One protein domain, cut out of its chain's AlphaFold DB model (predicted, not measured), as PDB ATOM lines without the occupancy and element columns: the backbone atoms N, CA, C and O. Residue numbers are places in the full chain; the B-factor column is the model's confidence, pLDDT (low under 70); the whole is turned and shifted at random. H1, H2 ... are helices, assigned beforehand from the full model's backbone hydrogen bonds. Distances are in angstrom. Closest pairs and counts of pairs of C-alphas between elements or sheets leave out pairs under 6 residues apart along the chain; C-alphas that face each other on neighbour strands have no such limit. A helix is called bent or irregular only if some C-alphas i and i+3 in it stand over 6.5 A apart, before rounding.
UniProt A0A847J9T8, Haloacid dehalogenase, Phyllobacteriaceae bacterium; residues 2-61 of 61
ATOM      1  N   ASP A   2     158.955 178.399 190.898       89.00
ATOM      2  CA  ASP A   2     159.958 178.598 189.835       89.00
ATOM      3  C   ASP A   2     161.196 177.705 190.030       89.00
ATOM      4  O   ASP A   2     161.586 177.011 189.099       89.00
ATOM      5  N   ASP A   3     161.740 177.609 191.248       90.56
ATOM      6  CA  ASP A   3     162.920 176.770 191.535       90.56
ATOM      7  C   ASP A   3     162.692 175.278 191.252       90.56
ATOM      8  O   ASP A   3     163.579 174.587 190.759       90.56
ATOM      9  N   VAL A   4     161.481 174.779 191.525       88.75
ATOM     10  CA  VAL A   4     161.108 173.388 191.232       88.75
ATOM     11  C   VAL A   4     161.007 173.191 189.723       88.75
ATOM     12  O   VAL A   4     161.545 172.224 189.203       88.75
ATOM     13  N   TYR A   5     160.378 174.123 189.004       90.25
ATOM     14  CA  TYR A   5     160.342 174.092 187.543       90.25
ATOM     15  C   TYR A   5     161.759 174.125 186.936       90.25
ATOM     16  O   TYR A   5     162.061 173.319 186.057       90.25
ATOM     17  N   PHE A   6     162.649 174.987 187.438       91.12
ATOM     18  CA  PHE A   6     164.036 175.071 186.974       91.12
ATOM     19  C   PHE A   6     164.847 173.819 187.304       91.12
ATOM     20  O   PHE A   6     165.652 173.389 186.487       91.12
ATOM     21  N   ALA A   7     164.615 173.184 188.450       91.44
ATOM     22  CA  ALA A   7     165.230 171.898 188.740       91.44
ATOM     23  C   ALA A   7     164.719 170.810 187.778       91.44
ATOM     24  O   ALA A   7     165.516 170.079 187.197       91.44
ATOM     25  N   LEU A   8     163.406 170.731 187.538       89.50
ATOM     26  CA  LEU A   8     162.810 169.700 186.683       89.50
ATOM     27  C   LEU A   8     163.167 169.860 185.200       89.50
ATOM     28  O   LEU A   8     163.355 168.858 184.518       89.50
ATOM     29  N   VAL A   9     163.320 171.091 184.697       89.50
ATOM     30  CA  VAL A   9     163.689 171.322 183.288       89.50
ATOM     31  C   VAL A   9     165.121 170.879 182.965       89.50
ATOM     32  O   VAL A   9     165.442 170.660 181.802       89.50
ATOM     33  N   THR A  10     165.977 170.709 183.979       91.06
ATOM     34  CA  THR A  10     167.348 170.199 183.803       91.06
ATOM     35  C   THR A  10     167.444 168.673 183.706       91.06
ATOM     36  O   THR A  10     168.520 168.156 183.412       91.06
ATOM     37  N   PHE A  11     166.348 167.936 183.925       89.31
ATOM     38  CA  PHE A  11     166.332 166.477 183.782       89.31
ATOM     39  C   PHE A  11     166.291 166.062 182.304       89.31
ATOM     40  O   PHE A  11     165.221 165.893 181.723       89.31
ATOM     41  N   ASP A  12     167.470 165.846 181.719       84.31
ATOM     42  CA  ASP A  12     167.642 165.390 180.333       84.31
ATOM     43  C   ASP A  12     167.708 163.854 180.237       84.31
ATOM     44  O   ASP A  12     168.761 163.254 180.028       84.31
ATOM     45  N   TYR A  13     166.566 163.195 180.454       87.06
ATOM     46  CA  TYR A  13     166.414 161.744 180.298       87.06
ATOM     47  C   TYR A  13     165.289 161.417 179.306       87.06
ATOM     48  O   TYR A  13     164.326 162.180 179.193       87.06
ATOM     49  N   PRO A  14     165.355 160.265 178.605       85.88
ATOM     50  CA  PRO A  14     164.268 159.812 177.747       85.88
ATOM     51  C   PRO A  14     162.931 159.742 178.492       85.88
ATOM     52  O   PRO A  14     162.865 159.243 179.617       85.88
ATOM     53  N   ASP A  15     161.849 160.149 177.823       84.31
ATOM     54  CA  ASP A  15     160.508 160.214 178.424       84.31
ATOM     55  C   ASP A  15     160.026 158.857 178.967       84.31
ATOM     56  O   ASP A  15     159.304 158.794 179.960       84.31
ATOM     57  N   ALA A  16     160.505 157.761 178.366       86.44
ATOM     58  CA  ALA A  16     160.263 156.389 178.811       86.44
ATOM     59  C   ALA A  16     160.813 156.091 180.221       86.44
ATOM     60  O   ALA A  16     160.272 155.235 180.914       86.44
ATOM     61  N   ILE A  17     161.872 156.786 180.647       90.25
ATOM     62  CA  ILE A  17     162.471 156.648 181.984       90.25
ATOM     63  C   ILE A  17     161.789 157.603 182.971       90.25
ATOM     64  O   ILE A  17     161.596 157.265 184.135       90.25
ATOM     65  N   THR A  18     161.390 158.789 182.507       89.81
ATOM     66  CA  THR A  18     160.809 159.837 183.358       89.81
ATOM     67  C   THR A  18     159.284 159.809 183.444       89.81
ATOM     68  O   THR A  18     158.698 160.652 184.119       89.81
ATOM     69  N   ASN A  19     158.632 158.878 182.744       87.88
ATOM     70  CA  ASN A  19     157.183 158.677 182.735       87.88
ATOM     71  C   ASN A  19     156.378 159.969 182.471       87.88
ATOM     72  O   ASN A  19     155.467 160.317 183.224       87.88
ATOM     73  N   GLY A  20     156.732 160.724 181.424       88.69
ATOM     74  CA  GLY A  20     156.003 161.941 181.052       88.69
ATOM     75  C   GLY A  20     156.415 163.215 181.800       88.69
ATOM     76  O   GLY A  20     155.690 164.212 181.734       88.69
ATOM     77  N   LEU A  21     157.551 163.227 182.512       91.75
ATOM     78  CA  LEU A  21     158.031 164.396 183.267       91.75
ATOM     79  C   LEU A  21     158.079 165.679 182.431       91.75
ATOM     80  O   LEU A  21     157.708 166.740 182.936       91.75
ATOM     81  N   ARG A  22     158.485 165.598 181.157       91.19
ATOM     82  CA  ARG A  22     158.535 166.770 180.271       91.19
ATOM     83  C   ARG A  22     157.154 167.407 180.127       91.19
ATOM     84  O   ARG A  22     157.001 168.600 180.363       91.19
ATOM     85  N   ARG A  23     156.127 166.590 179.866       91.94
ATOM     86  CA  ARG A  23     154.731 167.043 179.766       91.94
ATOM     87  C   ARG A  23     154.261 167.700 181.063       91.94
ATOM     88  O   ARG A  23     153.636 168.755 181.021       91.94
ATOM     89  N   THR A  24     154.553 167.095 182.211       92.00
ATOM     90  CA  THR A  24     154.163 167.648 183.518       92.00
ATOM     91  C   THR A  24     154.880 168.968 183.808       92.00
ATOM     92  O   THR A  24     154.251 169.925 184.254       92.00
ATOM     93  N   THR A  25     156.172 169.058 183.494       92.69
ATOM     94  CA  THR A  25     156.982 170.275 183.666       92.69
ATOM     95  C   THR A  25     156.482 171.406 182.766       92.69
ATOM     96  O   THR A  25     156.377 172.550 183.208       92.69
ATOM     97  N   ASP A  26     156.077 171.090 181.534       92.56
ATOM     98  CA  ASP A  26     155.472 172.054 180.613       92.56
ATOM     99  C   ASP A  26     154.115 172.569 181.118       92.56
ATOM    100  O   ASP A  26     153.831 173.765 181.032       92.56
ATOM    101  N   MET A  27     153.293 171.701 181.715       94.50
ATOM    102  CA  MET A  27     152.046 172.120 182.365       94.50
ATOM    103  C   MET A  27     152.310 173.071 183.540       94.50
ATOM    104  O   MET A  27     151.611 174.073 183.685       94.50
ATOM    105  N   VAL A  28     153.336 172.792 184.353       94.00
ATOM    106  CA  VAL A  28     153.749 173.674 185.458       94.00
ATOM    107  C   VAL A  28     154.210 175.036 184.934       94.00
ATOM    108  O   VAL A  28     153.822 176.052 185.511       94.00
ATOM    109  N   ARG A  29     154.951 175.089 183.815       95.06
ATOM    110  CA  ARG A  29     155.323 176.359 183.163       95.06
ATOM    111  C   ARG A  29     154.095 177.209 182.846       95.06
ATOM    112  O   ARG A  29     154.056 178.380 183.210       95.06
ATOM    113  N   GLY A  30     153.074 176.605 182.239       96.00
ATOM    114  CA  GLY A  30     151.839 177.313 181.900       96.00
ATOM    115  C   GLY A  30     151.104 177.873 183.123       96.00
ATOM    116  O   GLY A  30     150.493 178.938 183.041       96.00
ATOM    117  N   VAL A  31     151.177 177.192 184.272       95.94
ATOM    118  CA  VAL A  31     150.630 177.708 185.539       95.94
ATOM    119  C   VAL A  31     151.453 178.891 186.044       95.94
ATOM    120  O   VAL A  31     150.873 179.922 186.370       95.94
ATOM    121  N   LEU A  32     152.786 178.780 186.060       95.31
ATOM    122  CA  LEU A  32     153.683 179.850 186.511       95.31
ATOM    123  C   LEU A  32     153.498 181.144 185.712       95.31
ATOM    124  O   LEU A  32     153.351 182.223 186.290       95.31
ATOM    125  N   GLU A  33     153.465 181.034 184.386       96.25
ATOM    126  CA  GLU A  33     153.281 182.174 183.484       96.25
ATOM    127  C   GLU A  33     151.924 182.854 183.700       96.25
ATOM    128  O   GLU A  33     151.844 184.086 183.772       96.25
ATOM    129  N   ARG A  34     150.859 182.061 183.872       97.19
ATOM    130  CA  ARG A  34     149.517 182.583 184.146       97.19
ATOM    131  C   ARG A  34     149.451 183.268 185.503       97.19
ATOM    132  O   ARG A  34     149.018 184.408 185.566       97.19
ATOM    133  N   THR A  35     149.969 182.644 186.561       96.75
ATOM    134  CA  THR A  35     149.992 183.242 187.904       96.75
ATOM    135  C   THR A  35     150.770 184.558 187.929       96.75
ATOM    136  O   THR A  35     150.325 185.518 188.552       96.75
ATOM    137  N   ARG A  36     151.909 184.643 187.231       96.25
ATOM    138  CA  ARG A  36     152.673 185.896 187.120       96.25
ATOM    139  C   ARG A  36     151.879 186.988 186.398       96.25
ATOM    140  O   ARG A  36     151.915 188.152 186.809       96.25
ATOM    141  N   SER A  37     151.167 186.614 185.338       97.25
ATOM    142  CA  SER A  37     150.296 187.526 184.593       97.25
ATOM    143  C   SER A  37     149.141 188.015 185.464       97.25
ATOM    144  O   SER A  37     148.938 189.222 185.578       97.25
ATOM    145  N   ASP A  38     148.457 187.099 186.150       98.00
ATOM    146  CA  ASP A  38     147.339 187.398 187.046       98.00
ATOM    147  C   ASP A  38     147.777 188.341 188.171       98.00
ATOM    148  O   ASP A  38     147.153 189.379 188.378       98.00
ATOM    149  N   LEU A  39     148.907 188.054 188.830       97.31
ATOM    150  CA  LEU A  39     149.469 188.921 189.869       97.31
ATOM    151  C   LEU A  39     149.715 190.342 189.348       97.31
ATOM    152  O   LEU A  39     149.340 191.319 189.996       97.31
ATOM    153  N   THR A  40     150.317 190.461 188.164       97.25
ATOM    154  CA  THR A  40     150.586 191.762 187.541       97.25
ATOM    155  C   THR A  40     149.288 192.516 187.268       97.25
ATOM    156  O   THR A  40     149.183 193.698 187.594       97.25
ATOM    157  N   ILE A  41     148.282 191.841 186.707       98.25
ATOM    158  CA  ILE A  41     146.970 192.433 186.420       98.25
ATOM    159  C   ILE A  41     146.318 192.924 187.712       98.25
ATOM    160  O   ILE A  41     145.910 194.083 187.773       98.25
ATOM    161  N   THR A  42     146.281 192.095 188.757       98.25
ATOM    162  CA  THR A  42     145.686 192.458 190.047       98.25
ATOM    163  C   THR A  42     146.382 193.664 190.678       98.25
ATOM    164  O   THR A  42     145.711 194.577 191.155       98.25
ATOM    165  N   MET A  43     147.716 193.728 190.637       98.31
ATOM    166  CA  MET A  43     148.455 194.890 191.146       98.31
ATOM    167  C   MET A  43     148.102 196.169 190.375       98.31
ATOM    168  O   MET A  43     147.828 197.205 190.979       98.31
ATOM    169  N   ARG A  44     148.044 196.096 189.041       98.19
ATOM    170  CA  ARG A  44     147.687 197.246 188.193       98.19
ATOM    171  C   ARG A  44     146.243 197.696 188.400       98.19
ATOM    172  O   ARG A  44     145.988 198.896 188.380       98.19
ATOM    173  N   GLN A  45     145.322 196.760 188.612       98.25
ATOM    174  CA  GLN A  45     143.935 197.064 188.965       98.25
ATOM    175  C   GLN A  45     143.859 197.794 190.308       98.25
ATOM    176  O   GLN A  45     143.241 198.852 190.375       98.25
ATOM    177  N   ALA A  46     144.563 197.312 191.335       98.31
ATOM    178  CA  ALA A  46     144.594 197.963 192.643       98.31
ATOM    179  C   ALA A  46     145.167 199.394 192.579       98.31
ATOM    180  O   ALA A  46     144.657 200.308 193.232       98.31
ATOM    181  N   ASP A  47     146.210 199.622 191.777       98.25
ATOM    182  CA  ASP A  47     146.777 200.961 191.578       98.25
ATOM    183  C   ASP A  47     145.827 201.891 190.807       98.25
ATOM    184  O   ASP A  47     145.719 203.085 191.117       98.25
ATOM    185  N   LEU A  48     145.107 201.350 189.821       98.31
ATOM    186  CA  LEU A  48     144.090 202.085 189.076       98.31
ATOM    187  C   LEU A  48     142.920 202.482 189.982       98.31
ATOM    188  O   LEU A  48     142.514 203.642 189.967       98.31
ATOM    189  N   GLU A  49     142.418 201.562 190.804       98.50
ATOM    190  CA  GLU A  49     141.347 201.823 191.771       98.50
ATOM    191  C   GLU A  49     141.719 202.957 192.731       98.50
ATOM    192  O   GLU A  49     140.939 203.894 192.916       98.50
ATOM    193  N   LYS A  50     142.944 202.941 193.276       98.44
ATOM    194  CA  LYS A  50     143.460 204.030 194.125       98.44
ATOM    195  C   LYS A  50     143.524 205.363 193.383       98.44
ATOM    196  O   LYS A  50     143.149 206.398 193.936       98.44
ATOM    197  N   SER A  51     143.991 205.346 192.136       98.25
ATOM    198  CA  SER A  51     144.108 206.552 191.308       98.25
ATOM    199  C   SER A  51     142.737 207.158 191.004       98.25
ATOM    200  O   SER A  51     142.560 208.371 191.114       98.25
ATOM    201  N   ILE A  52     141.749 206.316 190.685       98.31
ATOM    202  CA  ILE A  52     140.359 206.730 190.467       98.31
ATOM    203  C   ILE A  52     139.767 207.298 191.757       98.31
ATOM    204  O   ILE A  52     139.199 208.387 191.725       98.31
ATOM    205  N   ALA A  53     139.936 206.619 192.896       98.00
ATOM    206  CA  ALA A  53     139.436 207.099 194.184       98.00
ATOM    207  C   ALA A  53     140.006 208.484 194.539       98.00
ATOM    208  O   ALA A  53     139.258 209.386 194.910       98.00
ATOM    209  N   SER A  54     141.314 208.685 194.344       97.75
ATOM    210  CA  SER A  54     141.963 209.984 194.555       97.75
ATOM    211  C   SER A  54     141.439 211.066 193.605       97.75
ATOM    212  O   SER A  54     141.197 212.196 194.031       97.75
ATOM    213  N   ALA A  55     141.231 210.741 192.325       97.69
ATOM    214  CA  ALA A  55     140.681 211.683 191.355       97.69
ATOM    215  C   ALA A  55     139.242 212.095 191.706       97.69
ATOM    216  O   ALA A  55     138.913 213.277 191.629       97.69
ATOM    217  N   VAL A  56     138.408 211.142 192.133       97.88
ATOM    218  CA  VAL A  56     137.029 211.404 192.571       97.88
ATOM    219  C   VAL A  56     137.001 212.321 193.793       97.88
ATOM    220  O   VAL A  56     136.213 213.263 193.815       97.88
ATOM    221  N   GLU A  57     137.875 212.095 194.774       97.12
ATOM    222  CA  GLU A  57     137.946 212.938 195.975       97.12
ATOM    223  C   GLU A  57     138.308 214.393 195.635       97.12
ATOM    224  O   GLU A  57     137.675 215.332 196.116       97.12
ATOM    225  N   ARG A  58     139.263 214.587 194.718       96.00
ATOM    226  CA  ARG A  58     139.671 215.922 194.249       96.00
ATOM    227  C   ARG A  58     138.581 216.668 193.484       96.00
ATOM    228  O   ARG A  58     138.624 217.887 193.461       96.00
ATOM    229  N   ILE A  59     137.667 215.960 192.822       96.06
ATOM    230  CA  ILE A  59     136.541 216.571 192.095       96.06
ATOM    231  C   ILE A  59     135.403 216.949 193.053       96.06
ATOM    232  O   ILE A  59     134.616 217.841 192.752       96.06
ATOM    233  N   ARG A  60     135.285 216.260 194.194       89.06
ATOM    234  CA  ARG A  60     134.267 216.551 195.215       89.06
ATOM    235  C   ARG A  60     134.603 217.753 196.099       89.06
ATOM    236  O   ARG A  60     133.694 218.251 196.759       89.06
ATOM    237  N   THR A  61     135.869 218.168 196.132       66.00
ATOM    238  CA  THR A  61     136.348 219.361 196.851       66.00
ATOM    239  C   THR A  61     136.317 220.571 195.928       66.00
ATOM    240  O   THR A  61     135.875 221.645 196.389       66.00
TER     241      THR A  61
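Overview. This is residues 2 to 61 of the 61 residues of the protein "Haloacid dehalogenase" of Phyllobacteriaceae bacterium (UniProt A0A847J9T8). One very long, straight helix, H3, makes the length of this model, and the short helix H1 folds back beside its first part, so that the shape is a rod with a thicker head at one end. The tiny helix H2 sits at the turn at the very end of that head, and residues 34 to 61 stick out from it as a single bare arm. The printed part has 60 residues with three named helices, in the order H1, H2, H3, and no named strand; its class is all helix. The whole is extended, with a radius of gyration of the C-alphas of 20.9 A, and its C-alphas span 69 by 15 by 9 A.

Arrangement. Start at H1, residues 2 to 9, and look from there to H3, residues 21 to 60. H1 touches H3, and the closest C-alphas of the two are those of Tyr 5 and Thr 25, 6.4 A apart. H3 touches H1 with residues 21 to 32 alone. The lines of H1 and H3 stand at a shallow tilt of 24 degrees, and the two run opposite ways. Between them along the chain look for H2, residues 15 to 18, which is apart from H1. H2 and H3 are close but not clearly touching, with their closest C-alphas, those of Asp 15 and Leu 21, 6.9 A apart. In H1 and H3 every pair of O of residue i and N of residue i+4 is within hydrogen-bond range. H2, with four residues, is too short for any such pair, but its one pair of O of residue i and N of residue i+3 is within range.

Along the chain. Find C-alpha 2 at (159.958, 178.598, 189.835); from there H1 runs from Asp 2 to Val 9, 10.5 A from first to last C-alpha. After five residues between them, H2 follows H1; it begins at Asp 15, with its C-alpha at (160.508, 160.214, 178.424), and ends at Thr 18, 5.0 A from first to last C-alpha. H3 begins at Leu 21 and runs 58.5 A to C-alpha 60 at (134.267, 216.551, 195.215), and it is not bent.

Size, cuts and confidence. The two C-alphas farthest apart are those of Ala 16 and Thr 61, at 69.7 A. Residues 34 to 61, of which 34 to 60 belong to H3, stand free, and the body without them spans 27 by 14 by 8 A. The links from H1 to H2 and from H2 to H3 are tight, and the printed part has no cut. The mean pLDDT of the printed part is 93.3; look for the one residue under 70 at Thr 61, the chain's last residue.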